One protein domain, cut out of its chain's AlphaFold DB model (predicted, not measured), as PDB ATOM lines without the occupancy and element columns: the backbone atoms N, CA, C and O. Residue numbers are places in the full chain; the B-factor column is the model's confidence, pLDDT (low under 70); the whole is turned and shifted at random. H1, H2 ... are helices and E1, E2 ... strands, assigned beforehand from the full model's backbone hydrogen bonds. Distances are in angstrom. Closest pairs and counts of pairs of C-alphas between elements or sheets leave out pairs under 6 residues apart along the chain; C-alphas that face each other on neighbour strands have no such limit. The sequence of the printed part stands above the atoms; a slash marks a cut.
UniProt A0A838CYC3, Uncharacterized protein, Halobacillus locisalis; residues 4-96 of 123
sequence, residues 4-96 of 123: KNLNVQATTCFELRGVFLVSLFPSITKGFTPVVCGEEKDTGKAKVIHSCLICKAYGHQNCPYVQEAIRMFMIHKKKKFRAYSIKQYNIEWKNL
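This is residues 4 to 96 of the 123 residues of an uncharacterized protein of Halobacillus locisalis (UniProt A0A838CYC3). A strongly twisted sheet of five strands curls round one helix, H2, which covers one face of it. A short helix, H1, sits off the sheet near H2, and the last residues, 88 to 96, run past the sheet's other face. The printed part has 93 residues, with two named helices and five named strands in the order E1 E2 E3 E4 H1 H2 E5. The sheet's order is E1, E2, E3, E4, E5 and it is mixed, E4 and E5 being parallel and the other neighbours antiparallel; the class is mixed, helices and strands. The whole is compact and rounded, with a radius of gyration of the C-alphas of 12.3 A and spans of 35 by 27 by 22 A.

E3, the longest strand, is residues 31 to 40 and 29.1 A long. E2 is residues 19 to 27, 21.7 A. E1 is residues 9 to 16, 21.0 A, and begins at C-alpha 9 at (198.883, 182.681, 154.438); it bends by 53 degrees at residue 12. E4 is residues 45 to 49 and 13.1 A long. E5 is residues 84 to 87, 10.2 A, and ends at C-alpha 87 at (219.601, 179.674, 150.358). H2 is residues 64 to 77, 19.9 A, beginning at C-alpha 64 at (205.025, 185.549, 148.091). H1 is residues 53 to 58, 8.3 A.

E1 to E4 form a meander, each strand the antiparallel neighbour of the one before, and each successive pair is a hairpin. E1 and E2 stand at 160 degrees, with N 14 and O 21 at 2.8 A. E2 and E3 stand at 152 degrees, with N 22 and O 35 at 2.8 A. E3 and E4 stand at 145 degrees, with N 38 and O 47 at 2.8 A. E4 and E5 are parallel at 25 degrees, with N 85 and O 46 at 2.8 A. E1 and E5 are the edge strands. E4, H1, H2 and E5 make a strand-helix-strand unit, two parallel neighbour strands with helices between, with a right-handed crossover. H2 is on the sheet, making two layers, helix on one face; its closest C-alphas to E2 are those of Ala 69 and Val 22, 6.0 A apart, and to E3 those of Ala 69 and Val 35, 6.3 A. H1 is not on the sheet, but is near H2, their closest C-alphas being 8.4 A apart. In H1 and H2 every O i to N i+4 pair is within hydrogen-bond range.

The C-alphas farthest apart, those of Thr 29 and Asp 42, are 35.6 A apart. The printed part has no cut and no long link; the link from H2 to E5 is short and the others are tight. Mean pLDDT of the printed part is 85.8, with residue 4, residue 30 and residues 91 to 96 under 70.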
ATOM      1  N   LYS A   4     202.625 187.748 142.733       67.25
ATOM      2  CA  LYS A   4     202.281 188.655 143.842       67.25
ATOM      3  C   LYS A   4     200.792 188.650 144.207       67.25
ATOM      4  O   LYS A   4     200.449 189.067 145.303       67.25
ATOM      5  N   ASN A   5     199.923 188.161 143.321       74.25
ATOM      6  CA  ASN A   5     198.478 188.109 143.560       74.25
ATOM      7  C   ASN A   5     198.037 186.824 144.284       74.25
ATOM      8  O   ASN A   5     196.848 186.655 144.543       74.25
ATOM      9  N   LEU A   6     198.956 185.897 144.598       79.38
ATOM     10  CA  LEU A   6     198.618 184.763 145.455       79.38
ATOM     11  C   LEU A   6     198.413 185.249 146.897       79.38
ATOM     12  O   LEU A   6     199.348 185.737 147.530       79.38
ATOM     13  N   ASN A   7     197.209 185.041 147.431       84.31
ATOM     14  CA  ASN A   7     196.891 185.260 148.842       84.31
ATOM     15  C   ASN A   7     197.466 184.117 149.695       84.31
ATOM     16  O   ASN A   7     196.757 183.189 150.083       84.31
ATOM     17  N   VAL A   8     198.784 184.147 149.893       88.12
ATOM     18  CA  VAL A   8     199.519 183.170 150.699       88.12
ATOM     19  C   VAL A   8     199.390 183.522 152.177       88.12
ATOM     20  O   VAL A   8     199.665 184.650 152.572       88.12
ATOM     21  N   GLN A   9     199.039 182.537 152.996       87.62
ATOM     22  CA  GLN A   9     198.883 182.681 154.438       87.62
ATOM     23  C   GLN A   9     199.646 181.588 155.179       87.62
ATOM     24  O   GLN A   9     199.705 180.431 154.747       87.62
ATOM     25  N   ALA A  10     200.222 181.954 156.321       87.50
ATOM     26  CA  ALA A  10     200.836 180.993 157.220       87.50
ATOM     27  C   ALA A  10     199.789 180.119 157.902       87.50
ATOM     28  O   ALA A  10     198.882 180.611 158.565       87.50
ATOM     29  N   THR A  11     199.941 178.808 157.739       85.44
ATOM     30  CA  THR A  11     199.057 177.810 158.348       85.44
ATOM     31  C   THR A  11     199.651 177.281 159.643       85.44
ATOM     32  O   THR A  11     198.954 177.174 160.647       85.44
ATOM     33  N   THR A  12     200.950 176.969 159.634       84.06
ATOM     34  CA  THR A  12     201.677 176.482 160.813       84.06
ATOM     35  C   THR A  12     203.037 177.159 160.926       84.06
ATOM     36  O   THR A  12     203.692 177.423 159.920       84.06
ATOM     37  N   CYS A  13     203.462 177.457 162.153       87.00
ATOM     38  CA  CYS A  13     204.790 177.980 162.458       87.00
ATOM     39  C   CYS A  13     205.428 177.079 163.515       87.00
ATOM     40  O   CYS A  13     204.739 176.517 164.357       87.00
ATOM     41  N   PHE A  14     206.741 176.918 163.477       84.44
ATOM     42  CA  PHE A  14     207.460 176.071 164.416       84.44
ATOM     43  C   PHE A  14     208.853 176.644 164.669       84.44
ATOM     44  O   PHE A  14     209.550 176.973 163.717       84.44
ATOM     45  N   GLU A  15     209.279 176.746 165.929       85.38
ATOM     46  CA  GLU A  15     210.643 177.150 166.277       85.38
ATOM     47  C   GLU A  15     211.382 176.032 167.012       85.38
ATOM     48  O   GLU A  15     210.891 175.495 168.003       85.38
ATOM     49  N   LEU A  16     212.608 175.740 166.576       75.19
ATOM     50  CA  LEU A  16     213.529 174.879 167.311       75.19
ATOM     51  C   LEU A  16     214.966 175.327 167.146       75.19
ATOM     52  O   LEU A  16     215.428 175.536 166.027       75.19
ATOM     53  N   ARG A  17     215.703 175.388 168.263       74.81
ATOM     54  CA  ARG A  17     217.152 175.663 168.273       74.81
ATOM     55  C   ARG A  17     217.521 176.909 167.441       74.81
ATOM     56  O   ARG A  17     218.530 176.921 166.745       74.81
ATOM     57  N   GLY A  18     216.682 177.948 167.498       73.69
ATOM     58  CA  GLY A  18     216.876 179.211 166.774       73.69
ATOM     59  C   GLY A  18     216.479 179.191 165.292       73.69
ATOM     60  O   GLY A  18     216.710 180.177 164.592       73.69
ATOM     61  N   VAL A  19     215.877 178.100 164.811       82.56
ATOM     62  CA  VAL A  19     215.361 177.944 163.446       82.56
ATOM     63  C   VAL A  19     213.838 178.023 163.468       82.56
ATOM     64  O   VAL A  19     213.200 177.302 164.228       82.56
ATOM     65  N   PHE A  20     213.257 178.871 162.623       89.75
ATOM     66  CA  PHE A  20     211.820 179.121 162.523       89.75
ATOM     67  C   PHE A  20     211.268 178.595 161.194       89.75
ATOM     68  O   PHE A  20     211.504 179.172 160.139       89.75
ATOM     69  N   LEU A  21     210.539 177.490 161.223       90.81
ATOM     70  CA  LEU A  21     209.832 176.931 160.078       90.81
ATOM     71  C   LEU A  21     208.431 177.541 159.972       90.81
ATOM     72  O   LEU A  21     207.702 177.608 160.957       90.81
ATOM     73  N   VAL A  22     208.020 177.897 158.759       91.31
ATOM     74  CA  VAL A  22     206.666 178.339 158.424       91.31
ATOM     75  C   VAL A  22     206.133 177.482 157.288       91.31
ATOM     76  O   VAL A  22     206.786 177.339 156.256       91.31
ATOM     77  N   SER A  23     204.938 176.930 157.454       90.44
ATOM     78  CA  SER A  23     204.171 176.316 156.374       90.44
ATOM     79  C   SER A  23     203.150 177.305 155.840       90.44
ATOM     80  O   SER A  23     202.415 177.920 156.615       90.44
ATOM     81  N   LEU A  24     203.100 177.447 154.520       90.62
ATOM     82  CA  LEU A  24     202.272 178.430 153.836       90.62
ATOM     83  C   LEU A  24     201.285 177.763 152.872       90.62
ATOM     84  O   LEU A  24     201.659 176.828 152.158       90.62
ATOM     85  N   PHE A  25     200.062 178.289 152.808       88.31
ATOM     86  CA  PHE A  25     198.987 177.865 151.906       88.31
ATOM     87  C   PHE A  25     198.385 179.086 151.186       88.31
ATOM     88  O   PHE A  25     198.249 180.129 151.821       88.31
ATOM     89  N   PRO A  26     197.986 178.998 149.906       86.31
ATOM     90  CA  PRO A  26     198.110 177.846 149.019       86.31
ATOM     91  C   PRO A  26     199.469 177.782 148.305       86.31
ATOM     92  O   PRO A  26     200.048 178.787 147.885       86.31
ATOM     93  N   SER A  27     199.966 176.564 148.108       83.44
ATOM     94  CA  SER A  27     201.064 176.255 147.194       83.44
ATOM     95  C   SER A  27     200.540 175.993 145.792       83.44
ATOM     96  O   SER A  27     199.582 175.245 145.631       83.44
ATOM     97  N   ILE A  28     201.247 176.489 144.778       79.25
ATOM     98  CA  ILE A  28     200.956 176.177 143.370       79.25
ATOM     99  C   ILE A  28     201.067 174.667 143.077       79.25
ATOM    100  O   ILE A  28     200.399 174.174 142.178       79.25
ATOM    101  N   THR A  29     201.910 173.925 143.807       74.50
ATOM    102  CA  THR A  29     202.255 172.534 143.433       74.50
ATOM    103  C   THR A  29     201.824 171.466 144.427       74.50
ATOM    104  O   THR A  29     201.526 170.353 144.013       74.50
ATOM    105  N   LYS A  30     201.838 171.749 145.735       69.44
ATOM    106  CA  LYS A  30     201.709 170.705 146.774       69.44
ATOM    107  C   LYS A  30     200.679 171.026 147.858       69.44
ATOM    108  O   LYS A  30     200.740 170.458 148.943       69.44
ATOM    109  N   GLY A  31     199.785 171.986 147.619       81.19
ATOM    110  CA  GLY A  31     198.879 172.530 148.638       81.19
ATOM    111  C   GLY A  31     199.599 173.403 149.673       81.19
ATOM    112  O   GLY A  31     199.237 174.560 149.836       81.19
ATOM    113  N   PHE A  32     200.690 172.920 150.273       84.38
ATOM    114  CA  PHE A  32     201.497 173.645 151.258       84.38
ATOM    115  C   PHE A  32     202.937 173.865 150.799       84.38
ATOM    116  O   PHE A  32     203.488 173.123 149.981       84.38
ATOM    117  N   THR A  33     203.571 174.913 151.312       88.75
ATOM    118  CA  THR A  33     204.962 175.250 151.012       88.75
ATOM    119  C   THR A  33     205.715 175.610 152.288       88.75
ATOM    120  O   THR A  33     205.407 176.636 152.893       88.75
ATOM    121  N   PRO A  34     206.698 174.789 152.707       89.44
ATOM    122  CA  PRO A  34     207.541 175.111 153.844       89.44
ATOM    123  C   PRO A  34     208.605 176.150 153.469       89.44
ATOM    124  O   PRO A  34     209.227 176.097 152.400       89.44
ATOM    125  N   VAL A  35     208.846 177.069 154.393       91.88
ATOM    126  CA  VAL A  35     209.914 178.065 154.358       91.88
ATOM    127  C   VAL A  35     210.588 178.067 155.720       91.88
ATOM    128  O   VAL A  35     209.911 178.111 156.741       91.88
ATOM    129  N   VAL A  36     211.915 178.017 155.753       92.06
ATOM    130  CA  VAL A  36     212.669 178.134 157.005       92.06
ATOM    131  C   VAL A  36     213.303 179.513 157.079       92.06
ATOM    132  O   VAL A  36     213.939 179.957 156.130       92.06
ATOM    133  N   CYS A  37     213.162 180.159 158.224       92.19
ATOM    134  CA  CYS A  37     213.755 181.432 158.580       92.19
ATOM    135  C   CYS A  37     214.677 181.253 159.793       92.19
ATOM    136  O   CYS A  37     214.482 180.382 160.638       92.19
ATOM    137  N   GLY A  38     215.683 182.104 159.900       90.50
ATOM    138  CA  GLY A  38     216.565 182.194 161.051       90.50
ATOM    139  C   GLY A  38     217.263 183.543 161.067       90.50
ATOM    140  O   GLY A  38     217.060 184.372 160.180       90.50
ATOM    141  N   GLU A  39     218.098 183.766 162.071       90.38
ATOM    142  CA  GLU A  39     218.958 184.943 162.119       90.38
ATOM    143  C   GLU A  39     220.364 184.581 161.637       90.38
ATOM    144  O   GLU A  39     220.933 183.553 162.015       90.38
ATOM    145  N   GLU A  40     220.917 185.410 160.759       87.94
ATOM    146  CA  GLU A  40     222.302 185.291 160.334       87.94
ATOM    147  C   GLU A  40     223.204 185.955 161.379       87.94
ATOM    148  O   GLU A  40     223.076 187.152 161.649       87.94
ATOM    149  N   LYS A  41     224.104 185.160 161.975       82.81
ATOM    150  CA  LYS A  41     225.024 185.615 163.024       82.81
ATOM    151  C   LYS A  41     225.775 186.870 162.578       82.81
ATOM    152  O   LYS A  41     226.201 186.953 161.429       82.81
ATOM    153  N   ASP A  42     225.873 187.839 163.484       81.12
ATOM    154  CA  ASP A  42     226.722 189.033 163.375       81.12
ATOM    155  C   ASP A  42     226.427 189.985 162.201       81.12
ATOM    156  O   ASP A  42     227.135 190.964 161.993       81.12
ATOM    157  N   THR A  43     225.344 189.758 161.450       84.19
ATOM    158  CA  THR A  43     224.948 190.624 160.320       84.19
ATOM    159  C   THR A  43     223.624 191.349 160.544       84.19
ATOM    160  O   THR A  43     223.296 192.277 159.804       84.19
ATOM    161  N   GLY A  44     222.828 190.907 161.525       84.00
ATOM    162  CA  GLY A  44     221.479 191.425 161.762       84.00
ATOM    163  C   GLY A  44     220.510 191.174 160.600       84.00
ATOM    164  O   GLY A  44     219.496 191.869 160.487       84.00
ATOM    165  N   LYS A  45     220.817 190.214 159.717       90.81
ATOM    166  CA  LYS A  45     219.981 189.822 158.575       90.81
ATOM    167  C   LYS A  45     219.141 188.596 158.912       90.81
ATOM    168  O   LYS A  45     219.559 187.724 159.673       90.81
ATOM    169  N   ALA A  46     217.961 188.506 158.305       91.00
ATOM    170  CA  ALA A  46     217.215 187.254 158.302       91.00
ATOM    171  C   ALA A  46     217.848 186.288 157.291       91.00
ATOM    172  O   ALA A  46     218.203 186.682 156.184       91.00
ATOM    173  N   LYS A  47     217.959 185.015 157.639       92.31
ATOM    174  CA  LYS A  47     218.384 183.956 156.730       92.31
ATOM    175  C   LYS A  47     217.185 183.108 156.370       92.31
ATOM    176  O   LYS A  47     216.531 182.571 157.258       92.31
ATOM    177  N   VAL A  48     216.915 182.968 155.082       92.69
ATOM    178  CA  VAL A  48     215.778 182.206 154.568       92.69
ATOM    179  C   VAL A  48     216.282 180.999 153.790       92.69
ATOM    180  O   VAL A  48     217.213 181.103 152.996       92.69
ATOM    181  N   ILE A  49     215.672 179.840 153.995       91.94
ATOM    182  CA  ILE A  49     215.896 178.640 153.195       91.94
ATOM    183  C   ILE A  49     214.585 178.317 152.500       91.94
ATOM    184  O   ILE A  49     213.587 178.001 153.151       91.94
ATOM    185  N   HIS A  50     214.581 178.440 151.176       91.50
ATOM    186  CA  HIS A  50     213.400 178.162 150.375       91.50
ATOM    187  C   HIS A  50     213.737 177.984 148.894       91.50
ATOM    188  O   HIS A  50     214.508 178.750 148.316       91.50
ATOM    189  N   SER A  51     213.097 177.005 148.260       88.19
ATOM    190  CA  SER A  51     213.149 176.768 146.821       88.19
ATOM    191  C   SER A  51     211.754 176.377 146.335       88.19
ATOM    192  O   SER A  51     211.172 175.397 146.795       88.19
ATOM    193  N   CYS A  52     211.208 177.151 145.398       88.88
ATOM    194  CA  CYS A  52     209.963 176.845 144.696       88.88
ATOM    195  C   CYS A  52     210.037 177.318 143.241       88.88
ATOM    196  O   CYS A  52     210.972 178.020 142.849       88.88
ATOM    197  N   LEU A  53     209.024 176.970 142.441       88.12
ATOM    198  CA  LEU A  53     208.931 177.397 141.043       88.12
ATOM    199  C   LEU A  53     208.905 178.922 140.891       88.12
ATOM    200  O   LEU A  53     209.529 179.441 139.974       88.12
ATOM    201  N   ILE A  54     208.267 179.651 141.814       89.31
ATOM    202  CA  ILE A  54     208.231 181.120 141.765       89.31
ATOM    203  C   ILE A  54     209.635 181.702 141.963       89.31
ATOM    204  O   ILE A  54     210.041 182.571 141.200       89.31
ATOM    205  N   CYS A  55     210.406 181.192 142.933       89.75
ATOM    206  CA  CYS A  55     211.793 181.619 143.138       89.75
ATOM    207  C   CYS A  55     212.653 181.392 141.894       89.75
ATOM    208  O   CYS A  55     213.499 182.229 141.591       89.75
ATOM    209  N   LYS A  56     212.440 180.268 141.198       88.25
ATOM    210  CA  LYS A  56     213.184 179.912 139.984       88.25
ATOM    211  C   LYS A  56     212.782 180.770 138.781       88.25
ATOM    212  O   LYS A  56     213.655 181.194 138.041       88.25
ATOM    213  N   ALA A  57     211.488 181.031 138.600       88.81
ATOM    214  CA  ALA A  57     210.969 181.728 137.423       88.81
ATOM    215  C   ALA A  57     211.009 183.263 137.538       88.81
ATOM    216  O   ALA A  57     211.237 183.941 136.544       88.81
ATOM    217  N   TYR A  58     210.789 183.818 138.735       89.19
ATOM    218  CA  TYR A  58     210.590 185.264 138.945       89.19
ATOM    219  C   TYR A  58     211.567 185.883 139.955       89.19
ATOM    220  O   TYR A  58     211.467 187.071 140.276       89.19
ATOM    221  N   GLY A  59     212.497 185.083 140.483       89.50
ATOM    222  CA  GLY A  59     213.413 185.484 141.543       89.50
ATOM    223  C   GLY A  59     212.773 185.455 142.933       89.50
ATOM    224  O   GLY A  59     211.579 185.687 143.128       89.50
ATOM    225  N   HIS A  60     213.594 185.187 143.948       91.12
ATOM    226  CA  HIS A  60     213.135 185.047 145.334       91.12
ATOM    227  C   HIS A  60     212.533 186.331 145.924       91.12
ATOM    228  O   HIS A  60     211.676 186.256 146.798       91.12
ATOM    229  N   GLN A  61     212.937 187.506 145.427       90.06
ATOM    230  CA  GLN A  61     212.407 188.795 145.883       90.06
ATOM    231  C   GLN A  61     210.921 188.976 145.550       90.06
ATOM    232  O   GLN A  61     210.212 189.680 146.267       90.06
ATOM    233  N   ASN A  62     210.443 188.301 144.501       90.25
ATOM    234  CA  ASN A  62     209.049 188.322 144.065       90.25
ATOM    235  C   ASN A  62     208.254 187.106 144.560       90.25
ATOM    236  O   ASN A  62     207.111 186.912 144.150       90.25
ATOM    237  N   CYS A  63     208.849 186.263 145.408       91.75
ATOM    238  CA  CYS A  63     208.187 185.072 145.910       91.75
ATOM    239  C   CYS A  63     207.278 185.422 147.103       91.75
ATOM    240  O   CYS A  63     207.801 185.792 148.158       91.75
ATOM    241  N   PRO A  64     205.944 185.250 146.993       92.56
ATOM    242  CA  PRO A  64     205.025 185.549 148.091       92.56
ATOM    243  C   PRO A  64     205.285 184.649 149.307       92.56
ATOM    244  O   PRO A  64     205.147 185.091 150.442       92.56
ATOM    245  N   TYR A  65     205.762 183.414 149.087       93.12
ATOM    246  CA  TYR A  65     206.126 182.496 150.167       93.12
ATOM    247  C   TYR A  65     207.275 183.041 151.026       93.12
ATOM    248  O   TYR A  65     207.227 183.000 152.251       93.12
ATOM    249  N   VAL A  66     208.309 183.592 150.386       93.38
ATOM    250  CA  VAL A  66     209.463 184.171 151.091       93.38
ATOM    251  C   VAL A  66     209.050 185.420 151.861       93.38
ATOM    252  O   VAL A  66     209.414 185.570 153.025       93.38
ATOM    253  N   GLN A  67     208.272 186.300 151.230       93.62
ATOM    254  CA  GLN A  67     207.818 187.547 151.844       93.62
ATOM    255  C   GLN A  67     206.975 187.283 153.096       93.62
ATOM    256  O   GLN A  67     207.245 187.855 154.155       93.62
ATOM    257  N   GLU A  68     206.016 186.365 152.997       93.75
ATOM    258  CA  GLU A  68     205.134 186.026 154.109       93.75
ATOM    259  C   GLU A  68     205.888 185.328 155.249       93.75
ATOM    260  O   GLU A  68     205.707 185.669 156.420       93.75
ATOM    261  N   ALA A  69     206.813 184.418 154.935       93.75
ATOM    262  CA  ALA A  69     207.629 183.761 155.954       93.75
ATOM    263  C   ALA A  69     208.536 184.741 156.715       93.75
ATOM    264  O   ALA A  69     208.679 184.633 157.936       93.75
ATOM    265  N   ILE A  70     209.133 185.718 156.022       93.69
ATOM    266  CA  ILE A  70     209.928 186.779 156.657       93.69
ATOM    267  C   ILE A  70     209.039 187.643 157.556       93.69
ATOM    268  O   ILE A  70     209.429 187.942 158.686       93.69
ATOM    269  N   ARG A  71     207.841 188.013 157.087       93.81
ATOM    270  CA  ARG A  71     206.870 188.789 157.871       93.81
ATOM    271  C   ARG A  71     206.510 188.066 159.169       93.81
ATOM    272  O   ARG A  71     206.595 188.661 160.242       93.81
ATOM    273  N   MET A  72     206.182 186.778 159.087       93.75
ATOM    274  CA  MET A  72     205.873 185.954 160.260       93.75
ATOM    275  C   MET A  72     207.071 185.822 161.201       93.75
ATOM    276  O   MET A  72     206.911 185.924 162.416       93.75
ATOM    277  N   PHE A  73     208.281 185.673 160.659       92.81
ATOM    278  CA  PHE A  73     209.496 185.611 161.466       92.81
ATOM    279  C   PHE A  73     209.787 186.930 162.203       92.81
ATOM    280  O   PHE A  73     210.142 186.907 163.381       92.81
ATOM    281  N   MET A  74     209.588 188.081 161.551       92.50
ATOM    282  CA  MET A  74     209.710 189.404 162.180       92.50
ATOM    283  C   MET A  74     208.724 189.583 163.335       92.50
ATOM    284  O   MET A  74     209.101 190.094 164.391       92.50
ATOM    285  N   ILE A  75     207.475 189.150 163.141       92.12
ATOM    286  CA  ILE A  75     206.433 189.183 164.177       92.12
ATOM    287  C   ILE A  75     206.839 188.294 165.352       92.12
ATOM    288  O   ILE A  75     206.841 188.752 166.494       92.12
ATOM    289  N   HIS A  76     207.247 187.057 165.067       89.69
ATOM    290  CA  HIS A  76     207.665 186.085 166.075       89.69
ATOM    291  C   HIS A  76     208.843 186.586 166.918       89.69
ATOM    292  O   HIS A  76     208.802 186.553 168.146       89.69
ATOM    293  N   LYS A  77     209.878 187.128 166.268       88.88
ATOM    294  CA  LYS A  77     211.057 187.685 166.947       88.88
ATOM    295  C   LYS A  77     210.834 189.077 167.536       88.88
ATOM    296  O   LYS A  77     211.734 189.583 168.199       88.88
ATOM    297  N   LYS A  78     209.682 189.709 167.276       91.44
ATOM    298  CA  LYS A  78     209.404 191.118 167.606       91.44
ATOM    299  C   LYS A  78     210.542 192.049 167.153       91.44
ATOM    300  O   LYS A  78     210.890 193.010 167.834       91.44
ATOM    301  N   LYS A  79     211.143 191.743 165.998       89.62
ATOM    302  CA  LYS A  79     212.351 192.395 165.473       89.62
ATOM    303  C   LYS A  79     212.186 192.690 163.989       89.62
ATOM    304  O   LYS A  79     211.710 191.852 163.227       89.62
ATOM    305  N   LYS A  80     212.619 193.880 163.563       90.62
ATOM    306  CA  LYS A  80     212.695 194.243 162.143       90.62
ATOM    307  C   LYS A  80     214.051 193.827 161.575       90.62
ATOM    308  O   LYS A  80     215.087 194.186 162.126       90.62
ATOM    309  N   PHE A  81     214.034 193.135 160.442       88.88
ATOM    310  CA  PHE A  81     215.225 192.828 159.649       88.88
ATOM    311  C   PHE A  81     215.231 193.713 158.398       88.88
ATOM    312  O   PHE A  81     214.270 193.712 157.634       88.88
ATOM    313  N   ARG A  82     216.293 194.498 158.182       87.19
ATOM    314  CA  ARG A  82     216.379 195.400 157.012       87.19
ATOM    315  C   ARG A  82     216.699 194.665 155.713       87.19
ATOM    316  O   ARG A  82     216.403 195.163 154.636       87.19
ATOM    317  N   ALA A  83     217.319 193.498 155.823       91.81
ATOM    318  CA  ALA A  83     217.699 192.667 154.698       91.81
ATOM    319  C   ALA A  83     217.576 191.190 155.071       91.81
ATOM    320  O   ALA A  83     217.551 190.826 156.254       91.81
ATOM    321  N   TYR A  84     217.536 190.347 154.044       92.88
ATOM    322  CA  TYR A  84     217.606 188.906 154.199       92.88
ATOM    323  C   TYR A  84     218.576 188.289 153.191       92.88
ATOM    324  O   TYR A  84     218.745 188.798 152.083       92.88
ATOM    325  N   SER A  85     219.205 187.189 153.585       91.75
ATOM    326  CA  SER A  85     219.944 186.292 152.701       91.75
ATOM    327  C   SER A  85     219.090 185.052 152.436       91.75
ATOM    328  O   SER A  85     218.315 184.626 153.295       91.75
ATOM    329  N   ILE A  86     219.179 184.476 151.233       91.62
ATOM    330  CA  ILE A  86     218.422 183.271 150.877       91.62
ATOM    331  C   ILE A  86     219.339 182.138 150.424       91.62
ATOM    332  O   ILE A  86     220.260 182.340 149.636       91.62
ATOM    333  N   LYS A  87     219.057 180.922 150.898       89.06
ATOM    334  CA  LYS A  87     219.601 179.674 150.358       89.06
ATOM    335  C   LYS A  87     218.495 178.894 149.655       89.06
ATOM    336  O   LYS A  87     217.474 178.563 150.256       89.06
ATOM    337  N   GLN A  88     218.711 178.577 148.383       84.44
ATOM    338  CA  GLN A  88     217.774 177.787 147.590       84.44
ATOM    339  C   GLN A  88     217.999 176.297 147.852       84.44
ATOM    340  O   GLN A  88     218.827 175.658 147.214       84.44
ATOM    341  N   TYR A  89     217.266 175.749 148.820       81.56
ATOM    342  CA  TYR A  89     217.271 174.322 149.131       81.56
ATOM    343  C   TYR A  89     215.833 173.827 149.293       81.56
ATOM    344  O   TYR A  89     214.983 174.549 149.824       81.56
ATOM    345  N   ASN A  90     215.544 172.613 148.818       72.44
ATOM    346  CA  ASN A  90     214.234 171.998 149.007       72.44
ATOM    347  C   ASN A  90     214.141 171.442 150.429       72.44
ATOM    348  O   ASN A  90     214.945 170.609 150.839       72.44
ATOM    349  N   ILE A  91     213.149 171.903 151.185       69.62
ATOM    350  CA  ILE A  91     212.889 171.408 152.533       69.62
ATOM    351  C   ILE A  91     212.025 170.150 152.422       69.62
ATOM    352  O   ILE A  91     210.888 170.206 151.952       69.62
ATOM    353  N   GLU A  92     212.558 169.010 152.857       68.00
ATOM    354  CA  GLU A  92     211.814 167.753 152.903       68.00
ATOM    355  C   GLU A  92     211.127 167.566 154.258       68.00
ATOM    356  O   GLU A  92     211.775 167.479 155.301       68.00
ATOM    357  N   TRP A  93     209.796 167.445 154.239       60.06
ATOM    358  CA  TRP A  93     208.962 167.262 155.433       60.06
ATOM    359  C   TRP A  93     209.319 166.027 156.265       60.06
ATOM    360  O   TRP A  93     209.154 166.055 157.482       60.06
ATOM    361  N   LYS A  94     209.863 164.967 155.648       62.16
ATOM    362  CA  LYS A  94     210.296 163.748 156.357       62.16
ATOM    363  C   LYS A  94     211.313 164.046 157.466       62.16
ATOM    364  O   LYS A  94     211.313 163.368 158.489       62.16
ATOM    365  N   ASN A  95     212.102 165.109 157.309       56.59
ATOM    366  CA  ASN A  95     213.097 165.537 158.291       56.59
ATOM    367  C   ASN A  95     212.522 166.470 159.376       56.59
ATOM    368  O   ASN A  95     213.216 166.785 160.338       56.59
ATOM    369  N   LEU A  96     211.261 166.900 159.244       56.03
ATOM    370  CA  LEU A  96     210.597 167.865 160.127       56.03
ATOM    371  C   LEU A  96     209.504 167.250 161.019       56.03
ATOM    372  O   LEU A  96     209.063 167.899 161.957       56.03
TER     373      LEU A  96